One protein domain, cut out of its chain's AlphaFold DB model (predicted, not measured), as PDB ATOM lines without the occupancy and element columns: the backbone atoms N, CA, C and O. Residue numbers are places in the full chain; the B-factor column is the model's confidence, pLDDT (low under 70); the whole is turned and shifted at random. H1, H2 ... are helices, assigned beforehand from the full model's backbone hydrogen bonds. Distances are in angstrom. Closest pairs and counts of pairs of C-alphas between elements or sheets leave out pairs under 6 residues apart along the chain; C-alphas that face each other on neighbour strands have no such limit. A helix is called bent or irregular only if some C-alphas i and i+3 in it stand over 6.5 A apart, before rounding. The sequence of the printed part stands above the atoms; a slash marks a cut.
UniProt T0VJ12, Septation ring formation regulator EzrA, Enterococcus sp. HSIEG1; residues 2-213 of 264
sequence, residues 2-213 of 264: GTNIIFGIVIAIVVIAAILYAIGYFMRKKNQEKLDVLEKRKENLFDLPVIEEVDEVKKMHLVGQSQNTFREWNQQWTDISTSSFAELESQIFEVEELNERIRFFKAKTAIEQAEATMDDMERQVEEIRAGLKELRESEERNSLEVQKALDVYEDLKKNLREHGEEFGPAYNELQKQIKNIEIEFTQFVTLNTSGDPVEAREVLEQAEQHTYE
ATOM      1  N   GLY A   2     188.999 182.454 190.949       57.69
ATOM      2  CA  GLY A   2     188.549 182.213 192.336       57.69
ATOM      3  C   GLY A   2     189.663 181.929 193.355       57.69
ATOM      4  O   GLY A   2     189.585 182.391 194.486       57.69
ATOM      5  N   THR A   3     190.739 181.243 192.962       65.12
ATOM      6  CA  THR A   3     191.784 180.798 193.901       65.12
ATOM      7  C   THR A   3     192.593 181.954 194.497       65.12
ATOM      8  O   THR A   3     192.831 181.971 195.697       65.12
ATOM      9  N   ASN A   4     192.942 182.973 193.704       71.50
ATOM     10  CA  ASN A   4     193.697 184.142 194.186       71.50
ATOM     11  C   ASN A   4     192.877 185.022 195.143       71.50
ATOM     12  O   ASN A   4     193.436 185.622 196.055       71.50
ATOM     13  N   ILE A   5     191.554 185.070 194.958       75.19
ATOM     14  CA  ILE A   5     190.634 185.784 195.853       75.19
ATOM     15  C   ILE A   5     190.525 185.033 197.185       75.19
ATOM     16  O   ILE A   5     190.618 185.648 198.242       75.19
ATOM     17  N   ILE A   6     190.416 183.701 197.143       75.06
ATOM     18  CA  ILE A   6     190.410 182.855 198.345       75.06
ATOM     19  C   ILE A   6     191.734 182.989 199.111       75.06
ATOM     20  O   ILE A   6     191.710 183.216 200.317       75.06
ATOM     21  N   PHE A   7     192.884 182.938 198.429       76.31
ATOM     22  CA  PHE A   7     194.189 183.167 199.061       76.31
ATOM     23  C   PHE A   7     194.305 184.570 199.675       76.31
ATOM     24  O   PHE A   7     194.793 184.696 200.794       76.31
ATOM     25  N   GLY A   8     193.806 185.611 198.998       77.94
ATOM     26  CA  GLY A   8     193.776 186.973 199.538       77.94
ATOM     27  C   GLY A   8     192.924 187.103 200.806       77.94
ATOM     28  O   GLY A   8     193.351 187.738 201.768       77.94
ATOM     29  N   ILE A   9     191.759 186.447 200.846       81.75
ATOM     30  CA  ILE A   9     190.878 186.423 202.025       81.75
ATOM     31  C   ILE A   9     191.530 185.654 203.183       81.75
ATOM     32  O   ILE A   9     191.518 186.132 204.315       81.75
ATOM     33  N   VAL A  10     192.144 184.497 202.917       82.00
ATOM     34  CA  VAL A  10     192.841 183.704 203.946       82.00
ATOM     35  C   VAL A  10     194.018 184.484 204.536       82.00
ATOM     36  O   VAL A  10     194.161 184.538 205.756       82.00
ATOM     37  N   ILE A  11     194.823 185.148 203.701       84.69
ATOM     38  CA  ILE A  11     195.934 185.991 204.164       84.69
ATOM     39  C   ILE A  11     195.412 187.157 205.012       84.69
ATOM     40  O   ILE A  11     195.964 187.420 206.078       84.69
ATOM     41  N   ALA A  12     194.324 187.815 204.602       80.25
ATOM     42  CA  ALA A  12     193.715 188.887 205.388       80.25
ATOM     43  C   ALA A  12     193.247 188.401 206.773       80.25
ATOM     44  O   ALA A  12     193.499 189.072 207.771       80.25
ATOM     45  N   ILE A  13     192.635 187.214 206.859       86.94
ATOM     46  CA  ILE A  13     192.209 186.613 208.136       86.94
ATOM     47  C   ILE A  13     193.414 186.301 209.032       86.94
ATOM     48  O   ILE A  13     193.382 186.607 210.222       86.94
ATOM     49  N   VAL A  14     194.491 185.737 208.474       87.19
ATOM     50  CA  VAL A  14     195.719 185.429 209.230       87.19
ATOM     51  C   VAL A  14     196.383 186.705 209.752       87.19
ATOM     52  O   VAL A  14     196.805 186.744 210.907       87.19
ATOM     53  N   VAL A  15     196.429 187.769 208.946       86.75
ATOM     54  CA  VAL A  15     196.968 189.072 209.368       86.75
ATOM     55  C   VAL A  15     196.118 189.685 210.485       86.75
ATOM     56  O   VAL A  15     196.670 190.158 211.476       86.75
ATOM     57  N   ILE A  16     194.786 189.625 210.386       85.00
ATOM     58  CA  ILE A  16     193.886 190.100 211.451       85.00
ATOM     59  C   ILE A  16     194.088 189.289 212.738       85.00
ATOM     60  O   ILE A  16     194.195 189.871 213.815       85.00
ATOM     61  N   ALA A  17     194.200 187.962 212.642       83.94
ATOM     62  CA  ALA A  17     194.467 187.104 213.795       83.94
ATOM     63  C   ALA A  17     195.823 187.426 214.453       83.94
ATOM     64  O   ALA A  17     195.905 187.495 215.679       83.94
ATOM     65  N   ALA A  18     196.863 187.693 213.657       85.81
ATOM     66  CA  ALA A  18     198.175 188.101 214.156       85.81
ATOM     67  C   ALA A  18     198.126 189.460 214.878       85.81
ATOM     68  O   ALA A  18     198.724 189.607 215.943       85.81
ATOM     69  N   ILE A  19     197.374 190.432 214.348       87.12
ATOM     70  CA  ILE A  19     197.168 191.738 214.994       87.12
ATOM     71  C   ILE A  19     196.415 191.573 216.321       87.12
ATOM     72  O   ILE A  19     196.838 192.130 217.332       87.12
ATOM     73  N   LEU A  20     195.338 190.781 216.353       84.06
ATOM     74  CA  LEU A  20     194.580 190.516 217.582       84.06
ATOM     75  C   LEU A  20     195.436 189.816 218.648       84.06
ATOM     76  O   LEU A  20     195.369 190.180 219.821       84.06
ATOM     77  N   TYR A  21     196.284 188.866 218.244       85.12
ATOM     78  CA  TYR A  21     197.236 188.213 219.143       85.12
ATOM     79  C   TYR A  21     198.276 189.199 219.692       85.12
ATOM     80  O   TYR A  21     198.527 189.218 220.896       85.12
ATOM     81  N   ALA A  22     198.842 190.056 218.836       85.56
ATOM     82  CA  ALA A  22     199.815 191.069 219.243       85.56
ATOM     83  C   ALA A  22     199.216 192.084 220.233       85.56
ATOM     84  O   ALA A  22     199.846 192.395 221.246       85.56
ATOM     85  N   ILE A  23     197.984 192.546 219.987       86.00
ATOM     86  CA  ILE A  23     197.239 193.406 220.920       86.00
ATOM     87  C   ILE A  23     197.047 192.682 222.255       86.00
ATOM     88  O   ILE A  23     197.340 193.251 223.306       86.00
ATOM     89  N   GLY A  24     196.616 191.418 222.223       83.50
ATOM     90  CA  GLY A  24     196.391 190.646 223.439       83.50
ATOM     91  C   GLY A  24     197.661 190.434 224.269       83.50
ATOM     92  O   GLY A  24     197.643 190.607 225.487       83.50
ATOM     93  N   TYR A  25     198.783 190.133 223.612       86.75
ATOM     94  CA  TYR A  25     200.088 190.010 224.261       86.75
ATOM     95  C   TYR A  25     200.528 191.325 224.921       86.75
ATOM     96  O   TYR A  25     200.939 191.328 226.083       86.75
ATOM     97  N   PHE A  26     200.398 192.451 224.213       88.12
ATOM     98  CA  PHE A  26     200.786 193.760 224.739       88.12
ATOM     99  C   PHE A  26     199.927 194.181 225.941       88.12
ATOM    100  O   PHE A  26     200.458 194.668 226.938       88.12
ATOM    101  N   MET A  27     198.611 193.951 225.882       85.75
ATOM    102  CA  MET A  27     197.706 194.243 226.999       85.75
ATOM    103  C   MET A  27     198.019 193.388 228.230       85.75
ATOM    104  O   MET A  27     198.076 193.921 229.336       85.75
ATOM    105  N   ARG A  28     198.287 192.088 228.040       86.00
ATOM    106  CA  ARG A  28     198.679 191.190 229.134       86.00
ATOM    107  C   ARG A  28     199.966 191.654 229.810       86.00
ATOM    108  O   ARG A  28     200.034 191.691 231.036       86.00
ATOM    109  N   LYS A  29     200.967 192.037 229.011       89.12
ATOM    110  CA  LYS A  29     202.242 192.551 229.520       89.12
ATOM    111  C   LYS A  29     202.053 193.832 230.335       89.12
ATOM    112  O   LYS A  29     202.582 193.929 231.432       89.12
ATOM    113  N   LYS A  30     201.254 194.779 229.839       89.38
ATOM    114  CA  LYS A  30     200.978 196.037 230.547       89.38
ATOM    115  C   LYS A  30     200.271 195.817 231.890       89.38
ATOM    116  O   LYS A  30     200.568 196.509 232.856       89.38
ATOM    117  N   ASN A  31     199.327 194.881 231.945       88.56
ATOM    118  CA  ASN A  31     198.650 194.530 233.192       88.56
ATOM    119  C   ASN A  31     199.601 193.838 234.176       88.56
ATOM    120  O   ASN A  31     199.521 194.114 235.366       88.56
ATOM    121  N   GLN A  32     200.521 193.002 233.680       89.00
ATOM    122  CA  GLN A  32     201.556 192.387 234.514       89.00
ATOM    123  C   GLN A  32     202.473 193.443 235.137       89.00
ATOM    124  O   GLN A  32     202.671 193.433 236.338       89.00
ATOM    125  N   GLU A  33     202.950 194.412 234.351       92.62
ATOM    126  CA  GLU A  33     203.797 195.499 234.870       92.62
ATOM    127  C   GLU A  33     203.103 196.290 235.993       92.62
ATOM    128  O   GLU A  33     203.752 196.724 236.939       92.62
ATOM    129  N   LYS A  34     201.781 196.475 235.909       91.81
ATOM    130  CA  LYS A  34     201.007 197.110 236.981       91.81
ATOM    131  C   LYS A  34     200.867 196.229 238.221       91.81
ATOM    132  O   LYS A  34     200.937 196.751 239.329       91.81
ATOM    133  N   LEU A  35     200.669 194.925 238.032       91.06
ATOM    134  CA  LEU A  35     200.619 193.959 239.125       91.06
ATOM    135  C   LEU A  35     201.946 193.944 239.892       91.06
ATOM    136  O   LEU A  35     201.943 194.111 241.103       91.06
ATOM    137  N   ASP A  36     203.071 193.887 239.177       92.56
ATOM    138  CA  ASP A  36     204.411 193.911 239.773       92.56
ATOM    139  C   ASP A  36     204.636 195.195 240.607       92.56
ATOM    140  O   ASP A  36     205.286 195.180 241.653       92.56
ATOM    141  N   VAL A  37     204.082 196.335 240.165       94.94
ATOM    142  CA  VAL A  37     204.119 197.594 240.931       94.94
ATOM    143  C   VAL A  37     203.260 197.512 242.193       94.94
ATOM    144  O   VAL A  37     203.717 197.959 243.245       94.94
ATOM    145  N   LEU A  38     202.046 196.954 242.114       93.94
ATOM    146  CA  LEU A  38     201.173 196.751 243.278       93.94
ATOM    147  C   LEU A  38     201.818 195.826 244.313       93.94
ATOM    148  O   LEU A  38     201.845 196.165 245.492       93.94
ATOM    149  N   GLU A  39     202.401 194.709 243.880       91.94
ATOM    150  CA  GLU A  39     203.104 193.780 244.768       91.94
ATOM    151  C   GLU A  39     204.281 194.447 245.475       91.94
ATOM    152  O   GLU A  39     204.433 194.314 246.689       91.94
ATOM    153  N   LYS A  40     205.075 195.231 244.742       95.50
ATOM    154  CA  LYS A  40     206.194 195.967 245.329       95.50
ATOM    155  C   LYS A  40     205.735 197.030 246.329       95.50
ATOM    156  O   LYS A  40     206.389 197.240 247.346       95.50
ATOM    157  N   ARG A  41     204.635 197.736 246.047       96.50
ATOM    158  CA  ARG A  41     204.042 198.705 246.986       96.50
ATOM    159  C   ARG A  41     203.548 198.013 248.253       96.50
ATOM    160  O   ARG A  41     203.850 198.488 249.342       96.50
ATOM    161  N   LYS A  42     202.879 196.867 248.109       92.94
ATOM    162  CA  LYS A  42     202.450 196.011 249.220       92.94
ATOM    163  C   LYS A  42     203.633 195.575 250.091       92.94
ATOM    164  O   LYS A  42     203.556 195.718 251.304       92.94
ATOM    165  N   GLU A  43     204.717 195.089 249.481       92.19
ATOM    166  CA  GLU A  43     205.952 194.706 250.188       92.19
ATOM    167  C   GLU A  43     206.529 195.894 250.967       92.19
ATOM    168  O   GLU A  43     206.710 195.802 252.175       92.19
ATOM    169  N   ASN A  44     206.698 197.052 250.317       93.12
ATOM    170  CA  ASN A  44     207.202 198.254 250.987       93.12
ATOM    171  C   ASN A  44     206.310 198.699 252.157       93.12
ATOM    172  O   ASN A  44     206.835 199.171 253.161       93.12
ATOM    173  N   LEU A  45     204.982 198.599 252.016       91.62
ATOM    174  CA  LEU A  45     204.035 198.958 253.073       91.62
ATOM    175  C   LEU A  45     204.133 197.989 254.259       91.62
ATOM    176  O   LEU A  45     204.068 198.425 255.406       91.62
ATOM    177  N   PHE A  46     204.303 196.695 253.984       87.00
ATOM    178  CA  PHE A  46     204.473 195.658 255.001       87.00
ATOM    179  C   PHE A  46     205.807 195.787 255.750       87.00
ATOM    180  O   PHE A  46     205.856 195.578 256.958       87.00
ATOM    181  N   ASP A  47     206.868 196.184 255.047       90.69
ATOM    182  CA  ASP A  47     208.207 196.384 255.609       90.69
ATOM    183  C   ASP A  47     208.329 197.647 256.479       90.69
ATOM    184  O   ASP A  47     209.364 197.869 257.116       90.69
ATOM    185  N   LEU A  48     207.301 198.503 256.527       91.44
ATOM    186  CA  LEU A  48     207.314 199.657 257.420       91.44
ATOM    187  C   LEU A  48     207.311 199.205 258.892       91.44
ATOM    188  O   LEU A  48     206.474 198.391 259.287       91.44
ATOM    189  N   PRO A  49     208.158 199.798 259.755       92.94
ATOM    190  CA  PRO A  49     208.295 199.402 261.158       92.94
ATOM    191  C   PRO A  49     207.162 199.950 262.048       92.94
ATOM    192  O   PRO A  49     207.391 200.379 263.175       92.94
ATOM    193  N   VAL A  50     205.915 199.951 261.571       90.69
ATOM    194  CA  VAL A  50     204.778 200.543 262.300       90.69
ATOM    195  C   VAL A  50     204.540 199.828 263.629       90.69
ATOM    196  O   VAL A  50     204.220 200.470 264.622       90.69
ATOM    197  N   ILE A  51     204.752 198.510 263.686       89.00
ATOM    198  CA  ILE A  51     204.634 197.755 264.940       89.00
ATOM    199  C   ILE A  51     205.670 198.190 265.982       89.00
ATOM    200  O   ILE A  51     205.353 198.255 267.167       89.00
ATOM    201  N   GLU A  52     206.886 198.534 265.550       92.12
ATOM    202  CA  GLU A  52     207.932 199.040 266.439       92.12
ATOM    203  C   GLU A  52     207.546 200.427 266.963       92.12
ATOM    204  O   GLU A  52     207.632 200.670 268.164       92.12
ATOM    205  N   GLU A  53     207.030 201.301 266.091       90.88
ATOM    206  CA  GLU A  53     206.518 202.628 266.463       90.88
ATOM    207  C   GLU A  53     205.345 202.528 267.461       90.88
ATOM    208  O   GLU A  53     205.305 203.257 268.455       90.88
ATOM    209  N   VAL A  54     204.420 201.585 267.252       91.19
ATOM    210  CA  VAL A  54     203.325 201.282 268.189       91.19
ATOM    211  C   VAL A  54     203.873 200.813 269.539       91.19
ATOM    212  O   VAL A  54     203.429 201.300 270.578       91.19
ATOM    213  N   ASP A  55     204.835 199.889 269.550       88.06
ATOM    214  CA  ASP A  55     205.417 199.347 270.781       88.06
ATOM    215  C   ASP A  55     206.247 200.381 271.556       88.06
ATOM    216  O   ASP A  55     206.265 200.351 272.789       88.06
ATOM    217  N   GLU A  56     206.932 201.300 270.870       88.69
ATOM    218  CA  GLU A  56     207.613 202.440 271.495       88.69
ATOM    219  C   GLU A  56     206.621 203.330 272.243       88.69
ATOM    220  O   GLU A  56     206.804 203.604 273.429       88.69
ATOM    221  N   VAL A  57     205.541 203.729 271.570       87.12
ATOM    222  CA  VAL A  57     204.509 204.597 272.146       87.12
ATOM    223  C   VAL A  57     203.747 203.886 273.268       87.12
ATOM    224  O   VAL A  57     203.451 204.487 274.294       87.12
ATOM    225  N   LYS A  58     203.508 202.576 273.144       83.62
ATOM    226  CA  LYS A  58     202.867 201.752 274.181       83.62
ATOM    227  C   LYS A  58     203.658 201.682 275.488       83.62
ATOM    228  O   LYS A  58     203.062 201.503 276.549       83.62
ATOM    229  N   LYS A  59     204.990 201.752 275.418       80.25
ATOM    230  CA  LYS A  59     205.861 201.752 276.608       80.25
ATOM    231  C   LYS A  59     205.822 203.081 277.355       80.25
ATOM    232  O   LYS A  59     206.258 203.123 278.501       80.25
ATOM    233  N   MET A  60     205.325 204.144 276.728       78.56
ATOM    234  CA  MET A  60     205.139 205.427 277.391       78.56
ATOM    235  C   MET A  60     203.961 205.350 278.359       78.56
ATOM    236  O   MET A  60     202.971 204.659 278.110       78.56
ATOM    237  N   HIS A  61     204.050 206.080 279.467       71.69
ATOM    238  CA  HIS A  61     202.978 206.181 280.454       71.69
ATOM    239  C   HIS A  61     201.866 207.119 279.953       71.69
ATOM    240  O   HIS A  61     201.587 208.137 280.573       71.69
ATOM    241  N   LEU A  62     201.253 206.787 278.809       76.56
ATOM    242  CA  LEU A  62     200.167 207.556 278.193       76.56
ATOM    243  C   LEU A  62     198.972 207.611 279.141       76.56
ATOM    244  O   LEU A  62     198.514 206.548 279.543       76.56
ATOM    245  N   VAL A  63     198.435 208.796 279.432       72.88
ATOM    246  CA  VAL A  63     197.307 208.992 280.358       72.88
ATOM    247  C   VAL A  63     196.185 209.808 279.727       72.88
ATOM    248  O   VAL A  63     196.399 210.686 278.893       72.88
ATOM    249  N   GLY A  64     194.949 209.600 280.170       75.88
ATOM    250  CA  GLY A  64     193.868 210.483 279.739       75.88
ATOM    251  C   GLY A  64     193.484 210.281 278.265       75.88
ATOM    252  O   GLY A  64     193.215 209.182 277.776       75.88
ATOM    253  N   GLN A  65     193.471 211.402 277.549       79.69
ATOM    254  CA  GLN A  65     193.148 211.472 276.130       79.69
ATOM    255  C   GLN A  65     194.213 210.806 275.245       79.69
ATOM    256  O   GLN A  65     193.845 210.189 274.247       79.69
ATOM    257  N   SER A  66     195.501 210.876 275.606       83.56
ATOM    258  CA  SER A  66     196.577 210.305 274.785       83.56
ATOM    259  C   SER A  66     196.459 208.789 274.663       83.56
ATOM    260  O   SER A  66     196.672 208.232 273.588       83.56
ATOM    261  N   GLN A  67     196.001 208.121 275.723       82.62
ATOM    262  CA  GLN A  67     195.714 206.695 275.682       82.62
ATOM    263  C   GLN A  67     194.576 206.346 274.711       82.62
ATOM    264  O   GLN A  67     194.674 205.365 273.973       82.62
ATOM    265  N   ASN A  68     193.487 207.119 274.711       85.94
ATOM    266  CA  ASN A  68     192.364 206.869 273.805       85.94
ATOM    267  C   ASN A  68     192.804 207.023 272.348       85.94
ATOM    268  O   ASN A  68     192.567 206.125 271.545       85.94
ATOM    269  N   THR A  69     193.546 208.088 272.046       90.06
ATOM    270  CA  THR A  69     194.136 208.305 270.721       90.06
ATOM    271  C   THR A  69     195.094 207.176 270.328       90.06
ATOM    272  O   THR A  69     195.030 206.683 269.206       90.06
ATOM    273  N   PHE A  70     195.931 206.680 271.246       91.50
ATOM    274  CA  PHE A  70     196.778 205.512 270.979       91.50
ATOM    275  C   PHE A  70     195.965 204.258 270.645       91.50
ATOM    276  O   PHE A  70     196.291 203.550 269.694       91.50
ATOM    277  N   ARG A  71     194.904 203.972 271.410       90.50
ATOM    278  CA  ARG A  71     194.031 202.814 271.160       90.50
ATOM    279  C   ARG A  71     193.365 202.907 269.789       90.50
ATOM    280  O   ARG A  71     193.302 201.895 269.098       90.50
ATOM    281  N   GLU A  72     192.909 204.094 269.397       94.00
ATOM    282  CA  GLU A  72     192.333 204.345 268.072       94.00
ATOM    283  C   GLU A  72     193.346 204.054 266.959       94.00
ATOM    284  O   GLU A  72     193.046 203.271 266.059       94.00
ATOM    285  N   TRP A  73     194.565 204.596 267.052       96.50
ATOM    286  CA  TRP A  73     195.617 204.335 266.064       96.50
ATOM    287  C   TRP A  73     196.037 202.865 266.015       96.50
ATOM    288  O   TRP A  73     196.185 202.297 264.934       96.50
ATOM    289  N   ASN A  74     196.172 202.218 267.174       93.75
ATOM    290  CA  ASN A  74     196.506 200.800 267.254       93.75
ATOM    291  C   ASN A  74     195.401 199.915 266.653       93.75
ATOM    292  O   ASN A  74     195.700 198.912 266.001       93.75
ATOM    293  N   GLN A  75     194.130 200.276 266.849       95.19
ATOM    294  CA  GLN A  75     193.011 199.571 266.230       95.19
ATOM    295  C   GLN A  75     193.033 199.738 264.708       95.19
ATOM    296  O   GLN A  75     192.976 198.735 264.006       95.19
ATOM    297  N   GLN A  76     193.202 200.963 264.201       95.38
ATOM    298  CA  GLN A  76     193.300 201.208 262.757       95.38
ATOM    299  C   GLN A  76     194.463 200.430 262.127       95.38
ATOM    300  O   GLN A  76     194.289 199.780 261.101       95.38
ATOM    301  N   TRP A  77     195.632 200.407 262.774       95.81
ATOM    302  CA  TRP A  77     196.757 199.584 262.320       95.81
ATOM    303  C   TRP A  77     196.426 198.086 262.316       95.81
ATOM    304  O   TRP A  77     196.778 197.367 261.379       95.81
ATOM    305  N   THR A  78     195.730 197.600 263.345       94.44
ATOM    306  CA  THR A  78     195.289 196.199 263.419       94.44
ATOM    307  C   THR A  78     194.333 195.867 262.272       94.44
ATOM    308  O   THR A  78     194.483 194.828 261.629       94.44
ATOM    309  N   ASP A  79     193.392 196.758 261.969       94.81
ATOM    310  CA  ASP A  79     192.431 196.580 260.880       94.81
ATOM    311  C   ASP A  79     193.129 196.569 259.510       94.81
ATOM    312  O   ASP A  79     192.849 195.691 258.689       94.81
ATOM    313  N   ILE A  80     194.103 197.462 259.292       93.06
ATOM    314  CA  ILE A  80     194.901 197.498 258.058       93.06
ATOM    315  C   ILE A  80     195.719 196.215 257.913       93.06
ATOM    316  O   ILE A  80     195.577 195.517 256.909       93.06
ATOM    317  N   SER A  81     196.532 195.883 258.926       91.06
ATOM    318  CA  SER A  81     197.459 194.733 258.940       91.06
ATOM    319  C   SER A  81     196.773 193.369 258.818       91.06
ATOM    320  O   SER A  81     197.435 192.375 258.520       91.06
ATOM    321  N   THR A  82     195.454 193.309 259.018       92.31
ATOM    322  CA  THR A  82     194.669 192.076 258.914       92.31
ATOM    323  C   THR A  82     193.668 192.129 257.763       92.31
ATOM    324  O   THR A  82     193.850 191.447 256.755       92.31
ATOM    325  N   SER A  83     192.612 192.931 257.896       94.00
ATOM    326  CA  SER A  83     191.485 192.959 256.968       94.00
ATOM    327  C   SER A  83     191.858 193.601 255.636       94.00
ATOM    328  O   SER A  83     191.589 193.011 254.591       94.00
ATOM    329  N   SER A  84     192.488 194.779 255.649       93.38
ATOM    330  CA  SER A  84     192.799 195.499 254.405       93.38
ATOM    331  C   SER A  84     193.867 194.784 253.581       93.38
ATOM    332  O   SER A  84     193.723 194.676 252.366       93.38
ATOM    333  N   PHE A  85     194.895 194.214 254.221       92.06
ATOM    334  CA  PHE A  85     195.860 193.366 253.511       92.06
ATOM    335  C   PHE A  85     195.199 192.120 252.908       92.06
ATOM    336  O   PHE A  85     195.470 191.800 251.754       92.06
ATOM    337  N   ALA A  86     194.308 191.435 253.633       94.75
ATOM    338  CA  ALA A  86     193.595 190.279 253.086       94.75
ATOM    339  C   ALA A  86     192.705 190.654 251.885       94.75
ATOM    340  O   ALA A  86     192.637 189.907 250.907       94.75
ATOM    341  N   GLU A  87     192.045 191.813 251.941       95.69
ATOM    342  CA  GLU A  87     191.268 192.351 250.823       95.69
ATOM    343  C   GLU A  87     192.159 192.657 249.612       95.69
ATOM    344  O   GLU A  87     191.858 192.199 248.507       95.69
ATOM    345  N   LEU A  88     193.281 193.352 249.817       95.38
ATOM    346  CA  LEU A  88     194.234 193.679 248.758       95.38
ATOM    347  C   LEU A  88     194.809 192.415 248.098       95.38
ATOM    348  O   LEU A  88     194.861 192.336 246.874       95.38
ATOM    349  N   GLU A  89     195.189 191.399 248.878       94.12
ATOM    350  CA  GLU A  89     195.662 190.111 248.342       94.12
ATOM    351  C   GLU A  89     194.588 189.416 247.500       94.12
ATOM    352  O   GLU A  89     194.873 188.896 246.419       94.12
ATOM    353  N   SER A  90     193.330 189.443 247.952       96.62
ATOM    354  CA  SER A  90     192.219 188.896 247.169       96.62
ATOM    355  C   SER A  90     192.038 189.635 245.840       96.62
ATOM    356  O   SER A  90     191.748 188.997 244.826       96.62
ATOM    357  N   GLN A  91     192.189 190.961 245.830       95.56
ATOM    358  CA  GLN A  91     192.083 191.771 244.616       95.56
ATOM    359  C   GLN A  91     193.262 191.523 243.664       95.56
ATOM    360  O   GLN A  91     193.048 191.380 242.459       95.56
ATOM    361  N   ILE A  92     194.491 191.419 244.183       94.19
ATOM    362  CA  ILE A  92     195.687 191.073 243.396       94.19
ATOM    363  C   ILE A  92     195.483 189.714 242.720       94.19
ATOM    364  O   ILE A  92     195.632 189.615 241.501       94.19
ATOM    365  N   PHE A  93     195.035 188.700 243.464       94.50
ATOM    366  CA  PHE A  93     194.745 187.380 242.905       94.50
ATOM    367  C   PHE A  93     193.669 187.422 241.801       94.50
ATOM    368  O   PHE A  93     193.804 186.773 240.762       94.50
ATOM    369  N   GLU A  94     192.608 188.219 241.973       94.12
ATOM    370  CA  GLU A  94     191.597 188.409 240.923       94.12
ATOM    371  C   GLU A  94     192.201 189.044 239.659       94.12
ATOM    372  O   GLU A  94     191.890 188.626 238.535       94.12
ATOM    373  N   VAL A  95     193.086 190.033 239.816       92.31
ATOM    374  CA  VAL A  95     193.800 190.648 238.690       92.31
ATOM    375  C   VAL A  95     194.645 189.612 237.953       92.31
ATOM    376  O   VAL A  95     194.565 189.556 236.719       92.31
ATOM    377  N   GLU A  96     195.409 188.785 238.668       90.12
ATOM    378  CA  GLU A  96     196.210 187.704 238.080       90.12
ATOM    379  C   GLU A  96     195.332 186.755 237.260       90.12
ATOM    380  O   GLU A  96     195.574 186.560 236.064       90.12
ATOM    381  N   GLU A  97     194.245 186.248 237.850       93.38
ATOM    382  CA  GLU A  97     193.327 185.313 237.193       93.38
ATOM    383  C   GLU A  97     192.710 185.922 235.917       93.38
ATOM    384  O   GLU A  97     192.618 185.273 234.863       93.38
ATOM    385  N   LEU A  98     192.276 187.185 235.979       90.62
ATOM    386  CA  LEU A  98     191.697 187.889 234.834       90.62
ATOM    387  C   LEU A  98     192.738 188.174 233.744       90.62
ATOM    388  O   LEU A  98     192.398 188.115 232.551       90.62
ATOM    389  N   ASN A  99     193.984 188.461 234.128       88.38
ATOM    390  CA  ASN A  99     195.088 188.699 233.205       88.38
ATOM    391  C   ASN A  99     195.506 187.407 232.484       88.38
ATOM    392  O   ASN A  99     195.670 187.405 231.260       88.38
ATOM    393  N   GLU A 100     195.584 186.286 233.207       86.62
ATOM    394  CA  GLU A 100     195.845 184.961 232.636       86.62
ATOM    395  C   GLU A 100     194.755 184.525 231.654       86.62
ATOM    396  O   GLU A 100     195.051 183.998 230.578       86.62
ATOM    397  N   ARG A 101     193.484 184.799 231.980       89.12
ATOM    398  CA  ARG A 101     192.325 184.476 231.132       89.12
ATOM    399  C   ARG A 101     192.088 185.464 229.988       89.12
ATOM    400  O   ARG A 101     191.079 185.329 229.293       89.12
ATOM    401  N   ILE A 102     192.978 186.440 229.771       82.25
ATOM    402  CA  ILE A 102     192.906 187.391 228.643       82.25
ATOM    403  C   ILE A 102     191.612 188.252 228.723       82.25
ATOM    404  O   ILE A 102     191.074 188.740 227.729       82.25
ATOM    405  N   ARG A 103     191.069 188.473 229.933       84.62
ATOM    406  CA  ARG A 103     189.840 189.263 230.176       84.62
ATOM    407  C   ARG A 103     190.165 190.738 230.417       84.62
ATOM    408  O   ARG A 103     189.868 191.290 231.474       84.62
ATOM    409  N   PHE A 104     190.742 191.397 229.414       82.00
ATOM    410  CA  PHE A 104     191.405 192.698 229.570       82.00
ATOM    411  C   PHE A 104     190.572 193.817 230.200       82.00
ATOM    412  O   PHE A 104     191.070 194.525 231.068       82.00
ATOM    413  N   PHE A 105     189.317 193.990 229.773       84.94
ATOM    414  CA  PHE A 105     188.464 195.055 230.310       84.94
ATOM    415  C   PHE A 105     188.176 194.861 231.800       84.94
ATOM    416  O   PHE A 105     188.209 195.827 232.549       84.94
ATOM    417  N   LYS A 106     187.952 193.613 232.228       89.81
ATOM    418  CA  LYS A 106     187.720 193.288 233.641       89.81
ATOM    419  C   LYS A 106     189.006 193.403 234.452       89.81
ATOM    420  O   LYS A 106     188.978 194.007 235.511       89.81
ATOM    421  N   ALA A 107     190.122 192.901 233.915       89.44
ATOM    422  CA  ALA A 107     191.433 193.027 234.547       89.44
ATOM    423  C   ALA A 107     191.790 194.499 234.801       89.44
ATOM    424  O   ALA A 107     192.269 194.834 235.872       89.44
ATOM    425  N   LYS A 108     191.490 195.402 233.854       89.00
ATOM    426  CA  LYS A 108     191.715 196.844 234.038       89.00
ATOM    427  C   LYS A 108     190.920 197.410 235.218       89.00
ATOM    428  O   LYS A 108     191.481 198.163 235.999       89.00
ATOM    429  N   THR A 109     189.641 197.061 235.339       92.69
ATOM    430  CA  THR A 109     188.799 197.530 236.451       92.69
ATOM    431  C   THR A 109     189.247 196.951 237.791       92.69
ATOM    432  O   THR A 109     189.306 197.690 238.764       92.69
ATOM    433  N   ALA A 110     189.614 195.668 237.836       93.69
ATOM    434  CA  ALA A 110     190.144 195.040 239.048       93.69
ATOM    435  C   ALA A 110     191.480 195.677 239.481       93.69
ATOM    436  O   ALA A 110     191.681 195.945 240.658       93.69
ATOM    437  N   ILE A 111     192.352 196.018 238.523       93.88
ATOM    438  CA  ILE A 111     193.588 196.772 238.783       93.88
ATOM    439  C   ILE A 111     193.283 198.141 239.390       93.88
ATOM    440  O   ILE A 111     193.923 198.524 240.356       93.88
ATOM    441  N   GLU A 112     192.329 198.888 238.830       94.81
ATOM    442  CA  GLU A 112     191.951 200.213 239.347       94.81
ATOM    443  C   GLU A 112     191.399 200.131 240.778       94.81
ATOM    444  O   GLU A 112     191.649 201.022 241.584       94.81
ATOM    445  N   GLN A 113     190.676 199.057 241.104       95.94
ATOM    446  CA  GLN A 113     190.192 198.798 242.460       95.94
ATOM    447  C   GLN A 113     191.346 198.476 243.414       95.94
ATOM    448  O   GLN A 113     191.431 199.096 244.469       95.94
ATOM    449  N   ALA A 114     192.264 197.593 243.010       96.81
ATOM    450  CA  ALA A 114     193.450 197.260 243.795       96.81
ATOM    451  C   ALA A 114     194.369 198.472 244.019       96.81
ATOM    452  O   ALA A 114     194.858 198.681 245.125       96.81
ATOM    453  N   GLU A 115     194.566 199.307 242.991       96.25
ATOM    454  CA  GLU A 115     195.297 200.575 243.093       96.25
ATOM    455  C   GLU A 115     194.626 201.513 244.109       96.25
ATOM    456  O   GLU A 115     195.315 202.049 244.971       96.25
ATOM    457  N   ALA A 116     193.297 201.653 244.081       97.19
ATOM    458  CA  ALA A 116     192.577 202.500 245.032       97.19
ATOM    459  C   ALA A 116     192.648 201.983 246.481       97.19
ATOM    460  O   ALA A 116     192.847 202.777 247.399       97.19
ATOM    461  N   THR A 117     192.515 200.668 246.694       96.50
ATOM    462  CA  THR A 117     192.684 200.054 248.021       96.50
ATOM    463  C   THR A 117     194.112 200.252 248.532       96.50
ATOM    464  O   THR A 117     194.296 200.647 249.682       96.50
ATOM    465  N   MET A 118     195.123 200.063 247.678       97.12
ATOM    466  CA  MET A 118     196.529 200.299 248.022       97.12
ATOM    467  C   MET A 118     196.794 201.766 248.400       97.12
ATOM    468  O   MET A 118     197.451 202.024 249.405       97.12
ATOM    469  N   ASP A 119     196.272 202.721 247.623       97.25
ATOM    470  CA  ASP A 119     196.412 204.159 247.891       97.25
ATOM    471  C   ASP A 119     195.787 204.541 249.246       97.25
ATOM    472  O   ASP A 119     196.362 205.320 250.010       97.25
ATOM    473  N   ASP A 120     194.617 203.982 249.564       96.69
ATOM    474  CA  ASP A 120     193.944 204.236 250.835       96.69
ATOM    475  C   ASP A 120     194.708 203.630 252.020       96.69
ATOM    476  O   ASP A 120     194.893 204.303 253.033       96.69
ATOM    477  N   MET A 121     195.226 202.406 251.873       96.06
ATOM    478  CA  MET A 121     196.081 201.777 252.882       96.06
ATOM    479  C   MET A 121     197.353 202.593 253.141       96.06
ATOM    480  O   MET A 121     197.673 202.858 254.296       96.06
ATOM    481  N   GLU A 122     198.066 203.027 252.095       95.56
ATOM    482  CA  GLU A 122     199.269 203.863 252.241       95.56
ATOM    483  C   GLU A 122     198.966 205.169 252.983       95.56
ATOM    484  O   GLU A 122     199.688 205.525 253.917       95.56
ATOM    485  N   ARG A 123     197.870 205.845 252.622       97.31
ATOM    486  CA  ARG A 123     197.429 207.078 253.285       97.31
ATOM    487  C   ARG A 123     197.105 206.846 254.759       97.31
ATOM    488  O   ARG A 123     197.573 207.598 255.609       97.31
ATOM    489  N   GLN A 124     196.313 205.820 255.072       96.62
ATOM    490  CA  GLN A 124     195.949 205.516 256.457       96.62
ATOM    491  C   GLN A 124     197.180 205.152 257.295       96.62
ATOM    492  O   GLN A 124     197.303 205.591 258.435       96.62
ATOM    493  N   VAL A 125     198.127 204.392 256.733       96.00
ATOM    494  CA  VAL A 125     199.383 204.074 257.422       96.00
ATOM    495  C   VAL A 125     200.210 205.333 257.666       96.00
ATOM    496  O   VAL A 125     200.738 205.501 258.763       96.00
ATOM    497  N   GLU A 126     200.306 206.248 256.704       96.00
ATOM    498  CA  GLU A 126     200.990 207.530 256.911       96.00
ATOM    499  C   GLU A 126     200.333 208.359 258.030       96.00
ATOM    500  O   GLU A 126     201.038 208.879 258.898       96.00
ATOM    501  N   GLU A 127     198.998 208.416 258.067       96.56
ATOM    502  CA  GLU A 127     198.226 209.082 259.126       96.56
ATOM    503  C   GLU A 127     198.475 208.450 260.504       96.56
ATOM    504  O   GLU A 127     198.768 209.171 261.459       96.56
ATOM    505  N   ILE A 128     198.450 207.115 260.599       96.06
ATOM    506  CA  ILE A 128     198.759 206.375 261.833       96.06
ATOM    507  C   ILE A 128     200.165 206.717 262.320       96.06
ATOM    508  O   ILE A 128     200.346 207.077 263.482       96.06
ATOM    509  N   ARG A 129     201.171 206.630 261.445       96.19
ATOM    510  CA  ARG A 129     202.569 206.893 261.819       96.19
ATOM    511  C   ARG A 129     202.774 208.337 262.261       96.19
ATOM    512  O   ARG A 129     203.465 208.590 263.248       96.19
ATOM    513  N   ALA A 130     202.156 209.291 261.565       96.06
ATOM    514  CA  ALA A 130     202.181 210.695 261.958       96.06
ATOM    515  C   ALA A 130     201.523 210.907 263.333       96.06
ATOM    516  O   ALA A 130     202.108 211.575 264.186       96.06
ATOM    517  N   GLY A 131     200.364 210.286 263.570       94.31
ATOM    518  CA  GLY A 131     199.647 210.352 264.843       94.31
ATOM    519  C   GLY A 131     200.425 209.731 266.003       94.31
ATOM    520  O   GLY A 131     200.534 210.335 267.068       94.31
ATOM    521  N   LEU A 132     201.034 208.560 265.794       94.12
ATOM    522  CA  LEU A 132     201.902 207.905 266.778       94.12
ATOM    523  C   LEU A 132     203.134 208.757 267.096       94.12
ATOM    524  O   LEU A 132     203.496 208.907 268.263       94.12
ATOM    525  N   LYS A 133     203.754 209.366 266.080       93.69
ATOM    526  CA  LYS A 133     204.890 210.273 266.268       93.69
ATOM    527  C   LYS A 133     204.507 211.513 267.076       93.69
ATOM    528  O   LYS A 133     205.235 211.875 267.999       93.69
ATOM    529  N   GLU A 134     203.387 212.155 266.754       91.44
ATOM    530  CA  GLU A 134     202.886 213.310 267.508       91.44
ATOM    531  C   GLU A 134     202.608 212.934 268.967       91.44
ATOM    532  O   GLU A 134     203.001 213.658 269.886       91.44
ATOM    533  N   LEU A 135     201.998 211.766 269.185       90.25
ATOM    534  CA  LEU A 135     201.731 211.253 270.520       90.25
ATOM    535  C   LEU A 135     203.026 211.043 271.308       90.25
ATOM    536  O   LEU A 135     203.124 211.486 272.451       90.25
ATOM    537  N   ARG A 136     204.038 210.448 270.671       87.81
ATOM    538  CA  ARG A 136     205.372 210.252 271.246       87.81
ATOM    539  C   ARG A 136     206.002 211.578 271.672       87.81
ATOM    540  O   ARG A 136     206.428 211.721 272.811       87.81
ATOM    541  N   GLU A 137     206.022 212.571 270.784       86.88
ATOM    542  CA  GLU A 137     206.615 213.891 271.054       86.88
ATOM    543  C   GLU A 137     205.844 214.689 272.124       86.88
ATOM    544  O   GLU A 137     206.419 215.488 272.870       86.88
ATOM    545  N   SER A 138     204.525 214.505 272.204       82.69
ATOM    546  CA  SER A 138     203.696 215.052 273.279       82.69
ATOM    547  C   SER A 138     204.047 214.418 274.626       82.69
ATOM    548  O   SER A 138     204.249 215.125 275.615       82.69
ATOM    549  N   GLU A 139     204.155 213.094 274.656       80.62
ATOM    550  CA  GLU A 139     204.264 212.325 275.893       80.62
ATOM    551  C   GLU A 139     205.683 212.246 276.439       80.62
ATOM    552  O   GLU A 139     205.846 212.245 277.651       80.62
ATOM    553  N   GLU A 140     206.725 212.343 275.613       78.62
ATOM    554  CA  GLU A 140     208.096 212.541 276.115       78.62
ATOM    555  C   GLU A 140     208.217 213.777 277.018       78.62
ATOM    556  O   GLU A 140     209.007 213.787 277.961       78.62
ATOM    557  N   ARG A 141     207.415 214.822 276.768       67.94
ATOM    558  CA  ARG A 141     207.401 216.029 277.606       67.94
ATOM    559  C   ARG A 141     206.599 215.847 278.893       67.94
ATOM    560  O   ARG A 141     207.013 216.375 279.919       67.94
ATOM    561  N   ASN A 142     205.486 215.115 278.847       67.94
ATOM    562  CA  ASN A 142     204.585 214.940 279.994       67.94
ATOM    563  C   ASN A 142     205.014 213.784 280.913       67.94
ATOM    564  O   ASN A 142     205.022 213.931 282.133       67.94
ATOM    565  N   SER A 143     205.444 212.659 280.341       72.12
ATOM    566  CA  SER A 143     205.902 211.467 281.062       72.12
ATOM    567  C   SER A 143     207.200 211.692 281.845       72.12
ATOM    568  O   SER A 143     207.545 210.870 282.694       72.12
ATOM    569  N   LEU A 144     207.928 212.786 281.586       74.56
ATOM    570  CA  LEU A 144     209.138 213.136 282.327       74.56
ATOM    571  C   LEU A 144     208.850 213.393 283.814       74.56
ATOM    572  O   LEU A 144     209.644 212.993 284.659       74.56
ATOM    573  N   GLU A 145     207.738 214.053 284.141       76.12
ATOM    574  CA  GLU A 145     207.384 214.339 285.540       76.12
ATOM    575  C   GLU A 145     206.985 213.062 286.288       76.12
ATOM    576  O   GLU A 145     207.474 212.819 287.391       76.12
ATOM    577  N   VAL A 146     206.233 212.180 285.625       80.81
ATOM    578  CA  VAL A 146     205.875 210.857 286.159       80.81
ATOM    579  C   VAL A 146     207.123 210.024 286.443       80.81
ATOM    580  O   VAL A 146     207.249 209.429 287.513       80.81
ATOM    581  N   GLN A 147     208.081 210.012 285.510       82.50
ATOM    582  CA  GLN A 147     209.339 209.291 285.697       82.50
ATOM    583  C   GLN A 147     210.138 209.851 286.878       82.50
ATOM    584  O   GLN A 147     210.645 209.077 287.684       82.50
ATOM    585  N   LYS A 148     210.211 211.180 287.029       87.25
ATOM    586  CA  LYS A 148     210.875 211.799 288.186       87.25
ATOM    587  C   LYS A 148     210.236 211.364 289.501       87.25
ATOM    588  O   LYS A 148     210.961 211.059 290.442       87.25
ATOM    589  N   ALA A 149     208.907 211.319 289.578       89.00
ATOM    590  CA  ALA A 149     208.221 210.881 290.788       89.00
ATOM    591  C   ALA A 149     208.520 209.407 291.115       89.00
ATOM    592  O   ALA A 149     208.792 209.082 292.270       89.00
ATOM    593  N   LEU A 150     208.552 208.528 290.107       89.38
ATOM    594  CA  LEU A 150     208.949 207.125 290.280       89.38
ATOM    595  C   LEU A 150     210.404 206.982 290.749       89.38
ATOM    596  O   LEU A 150     210.673 206.196 291.658       89.38
ATOM    597  N   ASP A 151     211.325 207.759 290.175       92.06
ATOM    598  CA  ASP A 151     212.737 207.764 290.574       92.06
ATOM    599  C   ASP A 151     212.890 208.208 292.039       92.06
ATOM    600  O   ASP A 151     213.584 207.552 292.818       92.06
ATOM    601  N   VAL A 152     212.183 209.274 292.443       94.88
ATOM    602  CA  VAL A 152     212.159 209.734 293.841       94.88
ATOM    603  C   VAL A 152     211.597 208.645 294.751       94.88
ATOM    604  O   VAL A 152     212.201 208.349 295.777       94.88
ATOM    605  N   TYR A 153     210.485 208.002 294.388       95.00
ATOM    606  CA  TYR A 153     209.916 206.899 295.166       95.00
ATOM    607  C   TYR A 153     210.912 205.740 295.374       95.00
ATOM    608  O   TYR A 153     211.062 205.250 296.501       95.00
ATOM    609  N   GLU A 154     211.632 205.319 294.330       94.81
ATOM    610  CA  GLU A 154     212.653 204.270 294.444       94.81
ATOM    611  C   GLU A 154     213.818 204.703 295.347       94.81
ATOM    612  O   GLU A 154     214.288 203.919 296.184       94.81
ATOM    613  N   ASP A 155     214.231 205.969 295.265       96.00
ATOM    614  CA  ASP A 155     215.232 206.542 296.163       96.00
ATOM    615  C   ASP A 155     214.746 206.583 297.620       96.00
ATOM    616  O   ASP A 155     215.513 206.238 298.523       96.00
ATOM    617  N   LEU A 156     213.475 206.910 297.882       95.81
ATOM    618  CA  LEU A 156     212.887 206.854 299.228       95.81
ATOM    619  C   LEU A 156     212.910 205.429 299.781       95.81
ATOM    620  O   LEU A 156     213.333 205.207 300.919       95.81
ATOM    621  N   LYS A 157     212.502 204.445 298.974       95.56
ATOM    622  CA  LYS A 157     212.498 203.023 299.349       95.56
ATOM    623  C   LYS A 157     213.907 202.532 299.670       95.56
ATOM    624  O   LYS A 157     214.115 201.834 300.669       95.56
ATOM    625  N   LYS A 158     214.882 202.916 298.846       96.44
ATOM    626  CA  LYS A 158     216.296 202.607 299.055       96.44
ATOM    627  C   LYS A 158     216.834 203.269 300.322       96.44
ATOM    628  O   LYS A 158     217.431 202.578 301.146       96.44
ATOM    629  N   ASN A 159     216.582 204.564 300.500       94.25
ATOM    630  CA  ASN A 159     217.042 205.337 301.647       94.25
ATOM    631  C   ASN A 159     216.460 204.784 302.956       94.25
ATOM    632  O   ASN A 159     217.204 204.516 303.894       94.25
ATOM    633  N   LEU A 160     215.158 204.479 302.996       94.44
ATOM    634  CA  LEU A 160     214.534 203.874 304.174       94.44
ATOM    635  C   LEU A 160     215.175 202.520 304.521       94.44
ATOM    636  O   LEU A 160     215.384 202.220 305.693       94.44
ATOM    637  N   ARG A 161     215.517 201.705 303.518       94.62
ATOM    638  CA  ARG A 161     216.162 200.400 303.722       94.62
ATOM    639  C   ARG A 161     217.607 200.520 304.214       94.62
ATOM    640  O   ARG A 161     218.025 199.716 305.041       94.62
ATOM    641  N   GLU A 162     218.375 201.458 303.667       94.69
ATOM    642  CA  GLU A 162     219.817 201.596 303.923       94.69
ATOM    643  C   GLU A 162     220.114 202.427 305.180       94.69
ATOM    644  O   GLU A 162     221.028 202.092 305.929       94.69
ATOM    645  N   HIS A 163     219.295 203.441 305.456       93.19
ATOM    646  CA  HIS A 163     219.459 204.406 306.547       93.19
ATOM    647  C   HIS A 163     218.336 204.316 307.591       93.19
ATOM    648  O   HIS A 163     218.043 205.274 308.300       93.19
ATOM    649  N   GLY A 164     217.693 203.148 307.712       90.00
ATOM    650  CA  GLY A 164     216.514 202.942 308.560       90.00
ATOM    651  C   GLY A 164     216.665 203.414 310.014       90.00
ATOM    652  O   GLY A 164     215.722 203.946 310.599       90.00
ATOM    653  N   GLU A 165     217.863 203.260 310.586       90.56
ATOM    654  CA  GLU A 165     218.171 203.661 311.964       90.56
ATOM    655  C   GLU A 165     218.087 205.180 312.184       90.56
ATOM    656  O   GLU A 165     217.710 205.620 313.272       90.56
ATOM    657  N   GLU A 166     218.371 205.986 311.154       91.75
ATOM    658  CA  GLU A 166     218.366 207.455 311.223       91.75
ATOM    659  C   GLU A 166     216.954 208.022 311.430       91.75
ATOM    660  O   GLU A 166     216.785 209.123 311.954       91.75
ATOM    661  N   PHE A 167     215.922 207.249 311.080       93.81
ATOM    662  CA  PHE A 167     214.523 207.649 311.232       93.81
ATOM    663  C   PHE A 167     213.932 207.311 312.607       93.81
ATOM    664  O   PHE A 167     212.821 207.747 312.929       93.81
ATOM    665  N   GLY A 168     214.645 206.532 313.428       91.56
ATOM    666  CA  GLY A 168     214.242 206.202 314.792       91.56
ATOM    667  C   GLY A 168     212.784 205.704 314.890       91.56
ATOM    668  O   GLY A 168     212.377 204.811 314.142       91.56
ATOM    669  N   PRO A 169     211.951 206.270 315.787       93.00
ATOM    670  CA  PRO A 169     210.549 205.866 315.944       93.00
ATOM    671  C   PRO A 169     209.670 206.068 314.701       93.00
ATOM    672  O   PRO A 169     208.638 205.407 314.582       93.00
ATOM    673  N   ALA A 170     210.048 206.971 313.789       93.75
ATOM    674  CA  ALA A 170     209.265 207.280 312.592       93.75
ATOM    675  C   ALA A 170     209.417 206.223 311.486       93.75
ATOM    676  O   ALA A 170     208.588 206.180 310.579       93.75
ATOM    677  N   TYR A 171     210.419 205.339 311.581       94.06
ATOM    678  CA  TYR A 171     210.717 204.309 310.581       94.06
ATOM    679  C   TYR A 171     209.478 203.507 310.148       94.06
ATOM    680  O   TYR A 171     209.181 203.397 308.961       94.06
ATOM    681  N   ASN A 172     208.717 202.981 311.114       94.50
ATOM    682  CA  ASN A 172     207.545 202.148 310.828       94.50
ATOM    683  C   ASN A 172     206.430 202.918 310.113       94.50
ATOM    684  O   ASN A 172     205.653 202.319 309.373       94.50
ATOM    685  N   GLU A 173     206.313 204.221 310.365       95.19
ATOM    686  CA  GLU A 173     205.297 205.044 309.718       95.19
ATOM    687  C   GLU A 173     205.730 205.419 308.301       95.19
ATOM    688  O   GLU A 173     204.954 205.224 307.371       95.19
ATOM    689  N   LEU A 174     206.995 205.808 308.106       95.50
ATOM    690  CA  LEU A 174     207.577 206.013 306.773       95.50
ATOM    691  C   LEU A 174     207.441 204.762 305.898       95.50
ATOM    692  O   LEU A 174     207.060 204.861 304.736       95.50
ATOM    693  N   GLN A 175     207.656 203.571 306.466       95.88
ATOM    694  CA  GLN A 175     207.474 202.312 305.743       95.88
ATOM    695  C   GLN A 175     206.040 202.130 305.227       95.88
ATOM    696  O   GLN A 175     205.845 201.648 304.112       95.88
ATOM    697  N   LYS A 176     205.029 202.502 306.022       96.69
ATOM    698  CA  LYS A 176     203.630 202.439 305.582       96.69
ATOM    699  C   LYS A 176     203.339 203.464 304.496       96.69
ATOM    700  O   LYS A 176     202.676 203.109 303.532       96.69
ATOM    701  N   GLN A 177     203.845 204.689 304.635       96.12
ATOM    702  CA  GLN A 177     203.635 205.745 303.642       96.12
ATOM    703  C   GLN A 177     204.251 205.366 302.290       96.12
ATOM    704  O   GLN A 177     203.559 205.395 301.279       96.12
ATOM    705  N   ILE A 178     205.495 204.870 302.275       95.69
ATOM    706  CA  ILE A 178     206.138 204.357 301.050       95.69
ATOM    707  C   ILE A 178     205.337 203.197 300.443       95.69
ATOM    708  O   ILE A 178     205.182 203.116 299.229       95.69
ATOM    709  N   LYS A 179     204.781 202.303 301.271       96.25
ATOM    710  CA  LYS A 179     203.923 201.216 300.781       96.25
ATOM    711  C   LYS A 179     202.595 201.723 300.202       96.25
ATOM    712  O   LYS A 179     202.093 201.130 299.254       96.25
ATOM    713  N   ASN A 180     202.011 202.779 300.762       96.38
ATOM    714  CA  ASN A 180     200.802 203.390 300.210       96.38
ATOM    715  C   ASN A 180     201.088 204.008 298.838       96.38
ATOM    716  O   ASN A 180     200.350 203.728 297.901       96.38
ATOM    717  N   ILE A 181     202.212 204.714 298.695       95.75
ATOM    718  CA  ILE A 181     202.685 205.239 297.406       95.75
ATOM    719  C   ILE A 181     202.860 204.101 296.381       95.75
ATOM    720  O   ILE A 181     202.422 204.214 295.239       95.75
ATOM    721  N   GLU A 182     203.431 202.957 296.780       93.81
ATOM    722  CA  GLU A 182     203.555 201.772 295.908       93.81
ATOM    723  C   GLU A 182     202.186 201.254 295.426       93.81
ATOM    724  O   GLU A 182     202.027 200.869 294.263       93.81
ATOM    725  N   ILE A 183     201.181 201.259 296.308       95.31
ATOM    726  CA  ILE A 183     199.803 200.882 295.966       95.31
ATOM    727  C   ILE A 183     199.201 201.894 294.985       95.31
ATOM    728  O   ILE A 183     198.599 201.474 293.999       95.31
ATOM    729  N   GLU A 184     199.396 203.193 295.213       94.06
ATOM    730  CA  GLU A 184     198.900 204.268 294.347       94.06
ATOM    731  C   GLU A 184     199.508 204.177 292.942       94.06
ATOM    732  O   GLU A 184     198.764 204.146 291.963       94.06
ATOM    733  N   PHE A 185     200.828 203.989 292.813       89.94
ATOM    734  CA  PHE A 185     201.462 203.762 291.507       89.94
ATOM    735  C   PHE A 185     200.977 202.473 290.828       89.94
ATOM    736  O   PHE A 185     200.763 202.445 289.615       89.94
ATOM    737  N   THR A 186     200.746 201.400 291.589       89.75
ATOM    738  CA  THR A 186     200.187 200.154 291.037       89.75
ATOM    739  C   THR A 186     198.756 200.359 290.527       89.75
ATOM    740  O   THR A 186     198.378 199.849 289.465       89.75
ATOM    741  N   GLN A 187     197.950 201.118 291.269       89.25
ATOM    742  CA  GLN A 187     196.581 201.454 290.897       89.25
ATOM    743  C   GLN A 187     196.552 202.382 289.683       89.25
ATOM    744  O   GLN A 187     195.772 202.129 288.766       89.25
ATOM    745  N   PHE A 188     197.458 203.359 289.619       86.25
ATOM    746  CA  PHE A 188     197.694 204.175 288.436       86.25
ATOM    747  C   PHE A 188     197.969 203.298 287.214       86.25
ATOM    748  O   PHE A 188     197.225 203.384 286.249       86.25
ATOM    749  N   VAL A 189     198.949 202.387 287.255       80.38
ATOM    750  CA  VAL A 189     199.262 201.498 286.114       80.38
ATOM    751  C   VAL A 189     198.052 200.648 285.703       80.38
ATOM    752  O   VAL A 189     197.804 200.437 284.512       80.38
ATOM    753  N   THR A 190     197.270 200.182 286.678       83.75
ATOM    754  CA  THR A 190     196.068 199.374 286.430       83.75
ATOM    755  C   THR A 190     194.976 200.187 285.731       83.75
ATOM    756  O   THR A 190     194.497 199.783 284.664       83.75
ATOM    757  N   LEU A 191     194.612 201.347 286.286       81.50
ATOM    758  CA  LEU A 191     193.631 202.273 285.710       81.50
ATOM    759  C   LEU A 191     194.098 202.787 284.351       81.50
ATOM    760  O   LEU A 191     193.329 202.808 283.394       81.50
ATOM    761  N   ASN A 192     195.390 203.065 284.231       74.38
ATOM    762  CA  ASN A 192     196.006 203.498 282.997       74.38
ATOM    763  C   ASN A 192     196.063 202.402 281.935       74.38
ATOM    764  O   ASN A 192     196.295 202.700 280.779       74.38
ATOM    765  N   THR A 193     195.858 201.127 282.264       69.62
ATOM    766  CA  THR A 193     195.790 200.055 281.254       69.62
ATOM    767  C   THR A 193     194.343 199.698 280.917       69.62
ATOM    768  O   THR A 193     194.018 199.429 279.758       69.62
ATOM    769  N   SER A 194     193.462 199.710 281.918       70.12
ATOM    770  CA  SER A 194     192.161 199.028 281.870       70.12
ATOM    771  C   SER A 194     190.962 199.859 282.346       70.12
ATOM    772  O   SER A 194     189.838 199.365 282.281       70.12
ATOM    773  N   GLY A 195     191.179 201.096 282.806       67.88
ATOM    774  CA  GLY A 195     190.185 201.907 283.516       67.88
ATOM    775  C   GLY A 195     189.903 203.282 282.904       67.88
ATOM    776  O   GLY A 195     190.130 203.511 281.713       67.88
ATOM    777  N   ASP A 196     189.353 204.168 283.743       75.62
ATOM    778  CA  ASP A 196     189.009 205.554 283.417       75.62
ATOM    779  C   ASP A 196     190.281 206.425 283.373       75.62
ATOM    780  O   ASP A 196     190.967 206.570 284.391       75.62
ATOM    781  N   PRO A 197     190.608 207.031 282.219       70.06
ATOM    782  CA  PRO A 197     191.789 207.871 282.083       70.06
ATOM    783  C   PRO A 197     191.788 209.130 282.974       70.06
ATOM    784  O   PRO A 197     192.854 209.684 283.245       70.06
ATOM    785  N   VAL A 198     190.617 209.595 283.424       76.75
ATOM    786  CA  VAL A 198     190.491 210.709 284.381       76.75
ATOM    787  C   VAL A 198     190.873 210.246 285.784       76.75
ATOM    788  O   VAL A 198     191.694 210.885 286.436       76.75
ATOM    789  N   GLU A 199     190.349 209.097 286.210       82.19
ATOM    790  CA  GLU A 199     190.665 208.497 287.511       82.19
ATOM    791  C   GLU A 199     192.156 208.144 287.613       82.19
ATOM    792  O   GLU A 199     192.794 208.405 288.630       82.19
ATOM    793  N   ALA A 200     192.751 207.626 286.529       82.50
ATOM    794  CA  ALA A 200     194.188 207.358 286.467       82.50
ATOM    795  C   ALA A 200     195.019 208.619 286.758       82.50
ATOM    796  O   ALA A 200     196.005 208.557 287.490       82.50
ATOM    797  N   ARG A 201     194.606 209.775 286.225       82.38
ATOM    798  CA  ARG A 201     195.298 211.048 286.453       82.38
ATOM    799  C   ARG A 201     195.181 211.521 287.902       82.38
ATOM    800  O   ARG A 201     196.171 211.989 288.449       82.38
ATOM    801  N   GLU A 202     194.009 211.384 288.516       86.50
ATOM    802  CA  GLU A 202     193.814 211.755 289.925       86.50
ATOM    803  C   GLU A 202     194.664 210.891 290.866       86.50
ATOM    804  O   GLU A 202     195.269 211.408 291.803       86.50
ATOM    805  N   VAL A 203     194.750 209.581 290.603       89.88
ATOM    806  CA  VAL A 203     195.595 208.665 291.389       89.88
ATOM    807  C   VAL A 203     197.080 208.974 291.196       89.88
ATOM    808  O   VAL A 203     197.837 208.933 292.163       89.88
ATOM    809  N   LEU A 204     197.500 209.315 289.975       88.31
ATOM    810  CA  LEU A 204     198.872 209.742 289.702       88.31
ATOM    811  C   LEU A 204     199.231 211.022 290.469       88.31
ATOM    812  O   LEU A 204     200.266 211.058 291.122       88.31
ATOM    813  N   GLU A 205     198.369 212.039 290.441       89.75
ATOM    814  CA  GLU A 205     198.600 213.299 291.160       89.75
ATOM    815  C   GLU A 205     198.723 213.074 292.678       89.75
ATOM    816  O   GLU A 205     199.602 213.645 293.323       89.75
ATOM    817  N   GLN A 206     197.902 212.180 293.243       93.06
ATOM    818  CA  GLN A 206     198.012 211.775 294.650       93.06
ATOM    819  C   GLN A 206     199.338 211.063 294.942       93.06
ATOM    820  O   GLN A 206     200.015 211.417 295.909       93.06
ATOM    821  N   ALA A 207     199.744 210.120 294.086       93.50
ATOM    822  CA  ALA A 207     201.009 209.402 294.228       93.50
ATOM    823  C   ALA A 207     202.212 210.356 294.184       93.50
ATOM    824  O   ALA A 207     203.122 210.256 295.010       93.50
ATOM    825  N   GLU A 208     202.212 211.308 293.246       93.38
ATOM    826  CA  GLU A 208     203.241 212.342 293.132       93.38
ATOM    827  C   GLU A 208     203.289 213.210 294.393       93.38
ATOM    828  O   GLU A 208     204.356 213.381 294.989       93.38
ATOM    829  N   GLN A 209     202.135 213.707 294.845       94.81
ATOM    830  CA  GLN A 209     202.046 214.533 296.046       94.81
ATOM    831  C   GLN A 209     202.583 213.796 297.279       94.81
ATOM    832  O   GLN A 209     203.471 214.311 297.963       94.81
ATOM    833  N   HIS A 210     202.092 212.584 297.552       96.19
ATOM    834  CA  HIS A 210     202.543 211.793 298.694       96.19
ATOM    835  C   HIS A 210     204.037 211.459 298.606       96.19
ATOM    836  O   HIS A 210     204.731 211.488 299.625       96.19
ATOM    837  N   THR A 211     204.562 211.205 297.402       96.31
ATOM    838  CA  THR A 211     205.997 210.969 297.184       96.31
ATOM    839  C   THR A 211     206.832 212.159 297.650       96.31
ATOM    840  O   THR A 211     207.748 211.986 298.456       96.31
ATOM    841  N   TYR A 212     206.499 213.377 297.218       96.06
ATOM    842  CA  TYR A 212     207.249 214.572 297.615       96.06
ATOM    843  C   TYR A 212     207.047 214.953 299.090       96.06
ATOM    844  O   TYR A 212     207.978 215.443 299.734       96.06
ATOM    845  N   GLU A 213     205.869 214.695 299.664       96.19
ATOM    846  CA  GLU A 213     205.626 214.891 301.100       96.19
ATOM    847  C   GLU A 213     206.493 213.955 301.953       96.19
ATOM    848  O   GLU A 213     207.141 214.396 302.909       96.19
TER     849      GLU A 213
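AT A GLANCE: This is residues 2 to 213 of the 264 residues of the protein "Septation ring formation regulator EzrA" of Enterococcus sp. HSIEG1 (UniProt T0VJ12). A long thin rod of helices has H4 as its spine: part of H1, short H2 and the bent H3 pack along its earlier part, and the hairpin of H5 and H6 packs on its later part. At one end residues 2 to 23 of H1 stick out as a free arm. The printed part has 212 residues with six named helices, in the order H1 to H6, and no named strand: all helix. It is extended, with a radius of gyration of the C-alphas of 32.2 A and spans of 128 by 29 by 22 A.

HOW THE PARTS SIT: H1, residues 2 to 46, touches H4, residues 104 to 162, with residues 27 to 45 alone; their closest C-alphas, Leu 45 and Glu 122, are 6.9 A apart. H2, residues 50 to 58, touches H4, the hub, closest at the C-alphas of Val 57 and Arg 136, 5.8 A. H3, residues 65 to 100, was assigned as one helix by its hydrogen bonds but is bent, with C-alphas 81 and 84 6.5 A apart; its arms are H3a, residues 65 to 81, and H3b, residues 84 to 100. H3a touches H4, closest at the C-alphas of Trp 73 and Ile 128, 5.7 A. H3b and H4 form a hairpin at a shallow tilt of 24 degrees. H5, residues 164 to 194, is irregular, with C-alphas 166 and 169 9.3 A apart. It forms a hairpin with H6, residues 197 to 213, closest at the C-alphas of Phe 188 and Ala 200, 5.1 A. H1, H3b, H4, H5 and H6 make an up and down bundle, each running against the one before. Every O i to N i+4 pair is within hydrogen-bond range in H1, H2, H3a, H3b and H6, against 51 of 55 in H4 and 21 of 27 in H5.

IN THESE COORDINATES: H1 begins at C-alpha 2 (188.549, 182.213, 192.336) and is 66.0 A long; H4 is 80.1 A. H6 ends at C-alpha 213 (205.626, 214.891, 301.100).

THE WHOLE: The C-alphas farthest apart, Gly 2 and Pro 169, are 127.8 A apart. The printed part has no cut and no long link. Mean pLDDT of the printed part is 88.9; residues 2 to 3, 141 to 142, 193 and 195 are under 70.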